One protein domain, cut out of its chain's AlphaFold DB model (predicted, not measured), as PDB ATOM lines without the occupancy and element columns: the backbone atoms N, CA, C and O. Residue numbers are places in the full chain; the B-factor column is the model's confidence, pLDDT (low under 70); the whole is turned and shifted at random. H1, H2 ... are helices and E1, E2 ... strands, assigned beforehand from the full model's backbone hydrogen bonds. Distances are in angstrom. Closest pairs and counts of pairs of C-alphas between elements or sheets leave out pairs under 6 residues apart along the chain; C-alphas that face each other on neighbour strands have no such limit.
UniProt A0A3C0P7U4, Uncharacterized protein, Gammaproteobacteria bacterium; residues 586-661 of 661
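This is residues 586 to 661 of the 661 residues of an uncharacterized protein of Gammaproteobacteria bacterium (UniProt A0A3C0P7U4). Six antiparallel strands form one sheet curled like part of a barrel, and the short helix H1 sits in the open side, between the edge strands E1 and E4. The long strand E3 runs through the sheet and joins its two halves, the hairpins of E1 and E2 on one side and those of E4, E5 and E6 on the other. The printed part has 76 residues, with one named helix and six named strands in the order H1, E1, E2, E3, E4, E5, E6, and the class is mostly strand. Across the sheet the order is E1, E2, E3, E6, E5, E4. The whole is compact, with a radius of gyration of the C-alphas of 12.3 A and spans of 37, 27 and 24 A.

The longest strand, E3, covers residues 616 to 627 and measures 29.8 A from C-alpha 616 at (218.843, 191.343, 214.723) to C-alpha 627 at (207.320, 163.910, 215.789). E6 is residues 655 to 660, 17.2 A long, and its C-alpha 660 is at (212.495, 182.331, 220.934). E1 is residues 598 to 603, 14.0 A long; E2 is residues 609 to 613, E4 residues 638 to 642 and E5 residues 645 to 649. H1 is residues 586 to 593, with C-alpha 586 at (224.280, 169.726, 211.036).

The sheet is strongly twisted. E3 bends by 75 degrees at residue 624, and its pairing is staggered: residues 616 to 620 pair with E2 and residues 620 to 627 with E6. N 611 and O 618 of E2 and E3 are 2.8 A apart, and N 623 and O 657 of E3 and E6 are 2.8 A apart, both within hydrogen-bond range. So are N 602 and O 610 of E1 and E2, 2.9 A, N 656 and O 648 of E6 and E5, 3.0 A, and N 640 and O 647 of E4 and E5, 2.9 A. E1, E2 and E3 are a meander, each strand the antiparallel neighbour of the one before, and so are E4, E5 and E6. E3, E4, E5 and E6 form a Greek key, in which the meander E4, E5, E6 follows E3 and E3 is the antiparallel neighbour of E6. H1 is on the sheet, at a height of 5.7 A, over none of its strands. Its closest C-alphas to E4 are those of Ala 591 and Thr 638, 5.2 A, and to E1 those of Asp 589 and Val 601, 6.8 A. E1 and E4 are apart. In H1 every O i to N i+4 pair is within hydrogen-bond range.

The two C-alphas farthest apart are those of Gly 615 and Thr 630, 37.3 A. The printed part has no cut and ends at residue 661, the chain's last residue. The link from E3 to E4, of 10 residues, is short; the other links are tight. The mean pLDDT of the printed part is 87.6, and residues 629 to 635 are under 70.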
ATOM      1  N   ASP A 586     223.621 169.416 212.310       91.25
ATOM      2  CA  ASP A 586     224.280 169.726 211.036       91.25
ATOM      3  C   ASP A 586     223.285 169.971 209.897       91.25
ATOM      4  O   ASP A 586     223.413 170.945 209.147       91.25
ATOM      5  N   GLU A 587     222.231 169.157 209.795       93.44
ATOM      6  CA  GLU A 587     221.131 169.447 208.873       93.44
ATOM      7  C   GLU A 587     220.370 170.719 209.275       93.44
ATOM      8  O   GLU A 587     219.937 171.475 208.397       93.44
ATOM      9  N   PHE A 588     220.239 171.007 210.577       94.44
ATOM     10  CA  PHE A 588     219.667 172.272 211.033       94.44
ATOM     11  C   PHE A 588     220.524 173.467 210.599       94.44
ATOM     12  O   PHE A 588     219.979 174.429 210.058       94.44
ATOM     13  N   ASP A 589     221.845 173.434 210.796       92.25
ATOM     14  CA  ASP A 589     222.739 174.518 210.377       92.25
ATOM     15  C   ASP A 589     222.721 174.700 208.849       92.25
ATOM     16  O   ASP A 589     222.608 175.831 208.363       92.25
ATOM     17  N   GLN A 590     222.712 173.601 208.088       92.19
ATOM     18  CA  GLN A 590     222.543 173.621 206.635       92.19
ATOM     19  C   GLN A 590     221.229 174.318 206.229       92.19
ATOM     20  O   GLN A 590     221.242 175.268 205.434       92.19
ATOM     21  N   ALA A 591     220.098 173.896 206.805       92.75
ATOM     22  CA  ALA A 591     218.782 174.467 206.536       92.75
ATOM     23  C   ALA A 591     218.684 175.938 206.982       92.75
ATOM     24  O   ALA A 591     218.089 176.766 206.285       92.75
ATOM     25  N   ALA A 592     219.306 176.297 208.107       92.38
ATOM     26  CA  ALA A 592     219.321 177.647 208.654       92.38
ATOM     27  C   ALA A 592     220.172 178.607 207.812       92.38
ATOM     28  O   ALA A 592     219.711 179.702 207.474       92.38
ATOM     29  N   ARG A 593     221.369 178.193 207.381       91.12
ATOM     30  CA  ARG A 593     222.232 178.976 206.474       91.12
ATOM     31  C   ARG A 593     221.627 179.138 205.075       91.12
ATOM     32  O   ARG A 593     221.961 180.099 204.380       91.12
ATOM     33  N   ALA A 594     220.700 178.266 204.671       91.75
ATOM     34  CA  ALA A 594     219.921 178.429 203.444       91.75
ATOM     35  C   ALA A 594     218.832 179.526 203.533       91.75
ATOM     36  O   ALA A 594     218.367 180.001 202.490       91.75
ATOM     37  N   VAL A 595     218.426 179.974 204.733       90.69
ATOM     38  CA  VAL A 595     217.367 180.988 204.910       90.69
ATOM     39  C   VAL A 595     217.857 182.396 204.522       90.69
ATOM     40  O   VAL A 595     218.741 182.959 205.176       90.69
ATOM     41  N   PRO A 596     217.247 183.062 203.517       92.81
ATOM     42  CA  PRO A 596     217.660 184.404 203.114       92.81
ATOM     43  C   PRO A 596     217.429 185.441 204.222       92.81
ATOM     44  O   PRO A 596     216.288 185.730 204.580       92.81
ATOM     45  N   GLY A 597     218.517 186.041 204.710       90.25
ATOM     46  CA  GLY A 597     218.511 187.037 205.789       90.25
ATOM     47  C   GLY A 597     219.292 186.598 207.029       90.25
ATOM     48  O   GLY A 597     219.643 187.450 207.842       90.25
ATOM     49  N   VAL A 598     219.622 185.309 207.154       93.31
ATOM     50  CA  VAL A 598     220.561 184.813 208.169       93.31
ATOM     51  C   VAL A 598     221.974 185.341 207.874       93.31
ATOM     52  O   VAL A 598     222.474 185.244 206.754       93.31
ATOM     53  N   GLU A 599     222.594 185.950 208.886       95.19
ATOM     54  CA  GLU A 599     223.976 186.453 208.901       95.19
ATOM     55  C   GLU A 599     224.922 185.460 209.604       95.19
ATOM     56  O   GLU A 599     226.071 185.326 209.187       95.19
ATOM     57  N   SER A 600     224.442 184.772 210.649       93.56
ATOM     58  CA  SER A 600     225.135 183.683 211.355       93.56
ATOM     59  C   SER A 600     224.148 182.800 212.129       93.56
ATOM     60  O   SER A 600     223.051 183.247 212.477       93.56
ATOM     61  N   VAL A 601     224.570 181.567 212.404       93.31
ATOM     62  CA  VAL A 601     223.914 180.567 213.258       93.31
ATOM     63  C   VAL A 601     225.014 179.956 214.119       93.31
ATOM     64  O   VAL A 601     226.092 179.668 213.601       93.31
ATOM     65  N   GLU A 602     224.757 179.807 215.412       91.62
ATOM     66  CA  GLU A 602     225.676 179.226 216.388       91.62
ATOM     67  C   GLU A 602     224.852 178.369 217.357       91.62
ATOM     68  O   GLU A 602     223.866 178.846 217.920       91.62
ATOM     69  N   ILE A 603     225.193 177.085 217.481       90.00
ATOM     70  CA  ILE A 603     224.517 176.133 218.372       90.00
ATOM     71  C   ILE A 603     225.385 176.007 219.627       90.00
ATOM     72  O   ILE A 603     226.571 175.694 219.539       90.00
ATOM     73  N   ASN A 604     224.803 176.301 220.788       87.31
ATOM     74  CA  ASN A 604     225.492 176.301 222.074       87.31
ATOM     75  C   ASN A 604     225.329 174.946 222.778       87.31
ATOM     76  O   ASN A 604     224.295 174.287 222.662       87.31
ATOM     77  N   THR A 605     226.299 174.572 223.616       81.38
ATOM     78  CA  THR A 605     226.302 173.299 224.369       81.38
ATOM     79  C   THR A 605     225.183 173.158 225.412       81.38
ATOM     80  O   THR A 605     224.988 172.071 225.945       81.38
ATOM     81  N   ASP A 606     224.411 174.215 225.702       82.06
ATOM     82  CA  ASP A 606     223.194 174.148 226.534       82.06
ATOM     83  C   ASP A 606     221.898 173.920 225.718       82.06
ATOM     84  O   ASP A 606     220.786 174.021 226.257       82.06
ATOM     85  N   GLY A 607     222.035 173.662 224.413       87.56
ATOM     86  CA  GLY A 607     220.943 173.463 223.463       87.56
ATOM     87  C   GLY A 607     220.259 174.749 222.985       87.56
ATOM     88  O   GLY A 607     219.263 174.673 222.266       87.56
ATOM     89  N   THR A 608     220.737 175.941 223.368       90.81
ATOM     90  CA  THR A 608     220.298 177.189 222.717       90.81
ATOM     91  C   THR A 608     220.945 177.377 221.346       90.81
ATOM     92  O   THR A 608     222.004 176.827 221.055       90.81
ATOM     93  N   ILE A 609     220.292 178.165 220.494       92.62
ATOM     94  CA  ILE A 609     220.765 178.493 219.149       92.62
ATOM     95  C   ILE A 609     220.735 180.013 218.987       92.62
ATOM     96  O   ILE A 609     219.660 180.620 218.954       92.62
ATOM     97  N   ASP A 610     221.909 180.624 218.876       92.81
ATOM     98  CA  ASP A 610     222.075 182.045 218.591       92.81
ATOM     99  C   ASP A 610     222.012 182.277 217.073       92.81
ATOM    100  O   ASP A 610     222.874 181.857 216.300       92.81
ATOM    101  N   VAL A 611     220.958 182.962 216.624       92.56
ATOM    102  CA  VAL A 611     220.705 183.260 215.210       92.56
ATOM    103  C   VAL A 611     220.729 184.762 214.986       92.56
ATOM    104  O   VAL A 611     219.934 185.519 215.548       92.56
ATOM    105  N   ARG A 612     221.595 185.208 214.081       94.56
ATOM    106  CA  ARG A 612     221.646 186.602 213.647       94.56
ATOM    107  C   ARG A 612     220.904 186.749 212.323       94.56
ATOM    108  O   ARG A 612     221.333 186.200 211.316       94.56
ATOM    109  N   PHE A 613     219.801 187.496 212.304       91.75
ATOM    110  CA  PHE A 613     218.893 187.614 211.155       91.75
ATOM    111  C   PHE A 613     218.554 189.079 210.825       91.75
ATOM    112  O   PHE A 613     218.050 189.809 211.678       91.75
ATOM    113  N   ASP A 614     218.810 189.526 209.589       93.06
ATOM    114  CA  ASP A 614     218.589 190.908 209.104       93.06
ATOM    115  C   ASP A 614     219.148 191.987 210.073       93.06
ATOM    116  O   ASP A 614     218.591 193.072 210.286       93.06
ATOM    117  N   GLY A 615     220.283 191.668 210.697       92.81
ATOM    118  CA  GLY A 615     220.979 192.490 211.678       92.81
ATOM    119  C   GLY A 615     220.437 192.441 213.116       92.81
ATOM    120  O   GLY A 615     220.953 193.187 213.957       92.81
ATOM    121  N   VAL A 616     219.433 191.604 213.399       93.75
ATOM    122  CA  VAL A 616     218.843 191.343 214.723       93.75
ATOM    123  C   VAL A 616     219.400 190.043 215.295       93.75
ATOM    124  O   VAL A 616     219.387 189.022 214.621       93.75
ATOM    125  N   ASP A 617     219.849 190.078 216.543       93.38
ATOM    126  CA  ASP A 617     220.270 188.894 217.296       93.38
ATOM    127  C   ASP A 617     219.049 188.247 217.977       93.38
ATOM    128  O   ASP A 617     218.244 188.948 218.605       93.38
ATOM    129  N   LEU A 618     218.891 186.932 217.819       91.06
ATOM    130  CA  LEU A 618     217.797 186.113 218.345       91.06
ATOM    131  C   LEU A 618     218.385 184.894 219.057       91.06
ATOM    132  O   LEU A 618     219.215 184.209 218.472       91.06
ATOM    133  N   VAL A 619     217.894 184.580 220.256       92.06
ATOM    134  CA  VAL A 619     218.188 183.302 220.918       92.06
ATOM    135  C   VAL A 619     216.973 182.395 220.753       92.06
ATOM    136  O   VAL A 619     215.848 182.796 221.070       92.06
ATOM    137  N   LEU A 620     217.189 181.191 220.236       92.06
ATOM    138  CA  LEU A 620     216.177 180.147 220.096       92.06
ATOM    139  C   LEU A 620     216.492 178.984 221.044       92.06
ATOM    140  O   LEU A 620     217.644 178.759 221.409       92.06
ATOM    141  N   ARG A 621     215.466 178.218 221.413       93.38
ATOM    142  CA  ARG A 621     215.595 176.920 222.078       93.38
ATOM    143  C   ARG A 621     214.581 175.937 221.470       93.38
ATOM    144  O   ARG A 621     213.401 176.296 221.385       93.38
ATOM    145  N   PRO A 622     215.002 174.736 221.035       95.00
ATOM    146  CA  PRO A 622     214.096 173.668 220.620       95.00
ATOM    147  C   PRO A 622     213.248 173.165 221.795       95.00
ATOM    148  O   PRO A 622     213.471 173.527 222.949       95.00
ATOM    149  N   LEU A 623     212.243 172.347 221.507       94.38
ATOM    150  CA  LEU A 623     211.491 171.583 222.500       94.38
ATOM    151  C   LEU A 623     211.925 170.116 222.449       94.38
ATOM    152  O   LEU A 623     212.311 169.636 221.387       94.38
ATOM    153  N   PHE A 624     211.832 169.399 223.573       94.06
ATOM    154  CA  PHE A 624     212.202 167.979 223.630       94.06
ATOM    155  C   PHE A 624     211.450 167.129 222.604       94.06
ATOM    156  O   PHE A 624     212.072 166.316 221.935       94.06
ATOM    157  N   ASP A 625     210.129 167.304 222.512       92.94
ATOM    158  CA  ASP A 625     209.246 166.416 221.754       92.94
ATOM    159  C   ASP A 625     209.495 166.508 220.239       92.94
ATOM    160  O   ASP A 625     209.215 167.536 219.610       92.94
ATOM    161  N   VAL A 626     209.958 165.404 219.655       92.81
ATOM    162  CA  VAL A 626     210.046 165.183 218.206       92.81
ATOM    163  C   VAL A 626     208.787 164.444 217.724       92.81
ATOM    164  O   VAL A 626     208.101 163.768 218.490       92.81
ATOM    165  N   THR A 627     208.414 164.632 216.458       90.25
ATOM    166  CA  THR A 627     207.320 163.910 215.789       90.25
ATOM    167  C   THR A 627     207.853 163.218 214.539       90.25
ATOM    168  O   THR A 627     208.273 163.907 213.614       90.25
ATOM    169  N   ASP A 628     207.800 161.888 214.502       81.50
ATOM    170  CA  ASP A 628     208.508 161.082 213.499       81.50
ATOM    171  C   ASP A 628     207.962 161.181 212.068       81.50
ATOM    172  O   ASP A 628     206.746 161.223 211.814       81.50
ATOM    173  N   GLY A 629     208.892 161.133 211.115       68.81
ATOM    174  CA  GLY A 629     208.620 161.124 209.681       68.81
ATOM    175  C   GLY A 629     208.033 159.802 209.178       68.81
ATOM    176  O   GLY A 629     208.742 158.919 208.715       68.81
ATOM    177  N   THR A 630     206.703 159.666 209.156       54.31
ATOM    178  CA  THR A 630     206.022 158.466 208.597       54.31
ATOM    179  C   THR A 630     206.068 158.339 207.054       54.31
ATOM    180  O   THR A 630     205.187 157.723 206.447       54.31
ATOM    181  N   ALA A 631     207.072 158.923 206.391       49.34
ATOM    182  CA  ALA A 631     207.284 158.873 204.944       49.34
ATOM    183  C   ALA A 631     208.785 158.903 204.603       49.34
ATOM    184  O   ALA A 631     209.534 159.657 205.209       49.34
ATOM    185  N   ALA A 632     209.201 158.090 203.625       46.41
ATOM    186  CA  ALA A 632     210.607 157.785 203.343       46.41
ATOM    187  C   ALA A 632     211.501 159.010 203.056       46.41
ATOM    188  O   ALA A 632     211.096 159.929 202.336       46.41
ATOM    189  N   GLY A 633     212.738 158.946 203.564       55.00
ATOM    190  CA  GLY A 633     213.768 159.968 203.392       55.00
ATOM    191  C   GLY A 633     214.078 160.256 201.921       55.00
ATOM    192  O   GLY A 633     214.249 159.348 201.111       55.00
ATOM    193  N   SER A 634     214.067 161.546 201.582       52.78
ATOM    194  CA  SER A 634     214.300 162.106 200.234       52.78
ATOM    195  C   SER A 634     214.164 163.642 200.210       52.78
ATOM    196  O   SER A 634     214.366 164.253 199.157       52.78
ATOM    197  N   ALA A 635     213.729 164.274 201.303       67.88
ATOM    198  CA  ALA A 635     213.530 165.715 201.370       67.88
ATOM    199  C   ALA A 635     214.831 166.428 201.761       67.88
ATOM    200  O   ALA A 635     215.528 165.978 202.666       67.88
ATOM    201  N   ASP A 636     215.120 167.564 201.119       83.69
ATOM    202  CA  ASP A 636     216.098 168.518 201.654       83.69
ATOM    203  C   ASP A 636     215.636 168.951 203.066       83.69
ATOM    204  O   ASP A 636     214.436 169.214 203.233       83.69
ATOM    205  N   PRO A 637     216.526 169.078 204.067       91.12
ATOM    206  CA  PRO A 637     216.142 169.555 205.394       91.12
ATOM    207  C   PRO A 637     215.652 171.011 205.335       91.12
ATOM    208  O   PRO A 637     216.206 171.849 204.613       91.12
ATOM    209  N   THR A 638     214.594 171.350 206.082       90.62
ATOM    210  CA  THR A 638     213.966 172.684 206.001       90.62
ATOM    211  C   THR A 638     213.571 173.293 207.342       90.62
ATOM    212  O   THR A 638     213.219 172.610 208.297       90.62
ATOM    213  N   LEU A 639     213.567 174.631 207.377       91.25
ATOM    214  CA  LEU A 639     212.940 175.417 208.438       91.25
ATOM    215  C   LEU A 639     211.588 175.960 207.970       91.25
ATOM    216  O   LEU A 639     211.502 176.669 206.961       91.25
ATOM    217  N   THR A 640     210.531 175.675 208.728       89.12
ATOM    218  CA  THR A 640     209.154 176.077 208.413       89.12
ATOM    219  C   THR A 640     208.523 176.909 209.537       89.12
ATOM    220  O   THR A 640     208.991 176.939 210.675       89.12
ATOM    221  N   VAL A 641     207.476 177.681 209.208       87.69
ATOM    222  CA  VAL A 641     206.771 178.555 210.165       87.69
ATOM    223  C   VAL A 641     205.263 178.389 210.004       87.69
ATOM    224  O   VAL A 641     204.684 178.840 209.012       87.69
ATOM    225  N   GLU A 642     204.612 177.788 210.999       87.75
ATOM    226  CA  GLU A 642     203.176 177.479 210.979       87.75
ATOM    227  C   GLU A 642     202.466 178.105 212.187       87.75
ATOM    228  O   GLU A 642     202.900 177.966 213.328       87.75
ATOM    229  N   ASP A 643     201.393 178.864 211.936       88.00
ATOM    230  CA  ASP A 643     200.621 179.634 212.933       88.00
ATOM    231  C   ASP A 643     201.442 180.537 213.896       88.00
ATOM    232  O   ASP A 643     200.914 181.063 214.879       88.00
ATOM    233  N   GLY A 644     202.712 180.808 213.568       82.38
ATOM    234  CA  GLY A 644     203.646 181.614 214.365       82.38
ATOM    235  C   GLY A 644     204.580 180.812 215.279       82.38
ATOM    236  O   GLY A 644     205.284 181.422 216.080       82.38
ATOM    237  N   ARG A 645     204.584 179.480 215.153       87.44
ATOM    238  CA  ARG A 645     205.574 178.548 215.715       87.44
ATOM    239  C   ARG A 645     206.627 178.237 214.644       87.44
ATOM    240  O   ARG A 645     206.306 178.305 213.455       87.44
ATOM    241  N   PHE A 646     207.851 177.924 215.055       89.88
ATOM    242  CA  PHE A 646     208.962 177.585 214.159       89.88
ATOM    243  C   PHE A 646     209.247 176.088 214.250       89.88
ATOM    244  O   PHE A 646     209.213 175.541 215.351       89.88
ATOM    245  N   PHE A 647     209.524 175.449 213.115       92.88
ATOM    246  CA  PHE A 647     209.812 174.019 213.048       92.88
ATOM    247  C   PHE A 647     211.038 173.729 212.194       92.88
ATOM    248  O   PHE A 647     211.311 174.450 211.230       92.88
ATOM    249  N   PHE A 648     211.738 172.658 212.551       94.06
ATOM    250  CA  PHE A 648     212.709 171.979 211.706       94.06
ATOM    251  C   PHE A 648     212.078 170.681 211.220       94.06
ATOM    252  O   PHE A 648     211.403 170.005 211.996       94.06
ATOM    253  N   ASP A 649     212.289 170.384 209.945       92.31
ATOM    254  CA  ASP A 649     211.925 169.146 209.272       92.31
ATOM    255  C   ASP A 649     213.237 168.551 208.718       92.31
ATOM    256  O   ASP A 649     213.829 169.156 207.819       92.31
ATOM    257  N   ASN A 650     213.719 167.434 209.283       91.06
ATOM    258  CA  ASN A 650     214.990 166.794 208.886       91.06
ATOM    259  C   ASN A 650     214.826 165.879 207.647       91.06
ATOM    260  O   ASN A 650     213.713 165.674 207.156       91.06
ATOM    261  N   SER A 651     215.923 165.315 207.136       89.12
ATOM    262  CA  SER A 651     215.938 164.438 205.952       89.12
ATOM    263  C   SER A 651     215.131 163.139 206.121       89.12
ATOM    264  O   SER A 651     214.519 162.667 205.155       89.12
ATOM    265  N   ASN A 652     215.051 162.618 207.353       86.19
ATOM    266  CA  ASN A 652     214.198 161.492 207.760       86.19
ATOM    267  C   ASN A 652     212.705 161.871 207.863       86.19
ATOM    268  O   ASN A 652     211.849 160.998 207.987       86.19
ATOM    269  N   GLY A 653     212.372 163.164 207.788       86.81
ATOM    270  CA  GLY A 653     211.016 163.693 207.915       86.81
ATOM    271  C   GLY A 653     210.559 163.945 209.355       86.81
ATOM    272  O   GLY A 653     209.377 164.235 209.559       86.81
ATOM    273  N   ASP A 654     211.456 163.853 210.340       91.19
ATOM    274  CA  ASP A 654     211.164 164.198 211.730       91.19
ATOM    275  C   ASP A 654     210.917 165.697 211.871       91.19
ATOM    276  O   ASP A 654     211.684 166.521 211.364       91.19
ATOM    277  N   ARG A 655     209.895 166.050 212.651       92.62
ATOM    278  CA  ARG A 655     209.542 167.435 212.956       92.62
ATOM    279  C   ARG A 655     209.784 167.783 214.420       92.62
ATOM    280  O   ARG A 655     209.214 167.152 215.310       92.62
ATOM    281  N   GLN A 656     210.518 168.868 214.663       94.44
ATOM    282  CA  GLN A 656     210.751 169.444 215.995       94.44
ATOM    283  C   GLN A 656     210.360 170.933 216.027       94.44
ATOM    284  O   GLN A 656     210.514 171.632 215.028       94.44
ATOM    285  N   GLU A 657     209.841 171.437 217.153       93.62
ATOM    286  CA  GLU A 657     209.525 172.869 217.358       93.62
ATOM    287  C   GLU A 657     210.666 173.614 218.068       93.62
ATOM    288  O   GLU A 657     211.326 173.046 218.935       93.62
ATOM    289  N   PHE A 658     210.823 174.915 217.796       91.69
ATOM    290  CA  PHE A 658     211.600 175.842 218.636       91.69
ATOM    291  C   PHE A 658     210.833 177.117 218.987       91.69
ATOM    292  O   PHE A 658     209.968 177.610 218.256       91.69
ATOM    293  N   VAL A 659     211.225 177.688 220.124       89.50
ATOM    294  CA  VAL A 659     210.720 178.940 220.683       89.50
ATOM    295  C   VAL A 659     211.857 179.956 220.829       89.50
ATOM    296  O   VAL A 659     212.991 179.590 221.119       89.50
ATOM    297  N   ALA A 660     211.559 181.242 220.638       85.38
ATOM    298  CA  ALA A 660     212.495 182.331 220.934       85.38
ATOM    299  C   ALA A 660     212.368 182.770 222.404       85.38
ATOM    300  O   ALA A 660     211.243 182.809 222.923       85.38
ATOM    301  N   ILE A 661     213.492 183.110 223.046       83.88
ATOM    302  CA  ILE A 661     213.595 183.325 224.508       83.88
ATOM    303  C   ILE A 661     214.003 184.755 224.915       83.88
ATOM    304  O   ILE A 661     214.682 185.447 224.125       83.88
TER     305      ILE A 661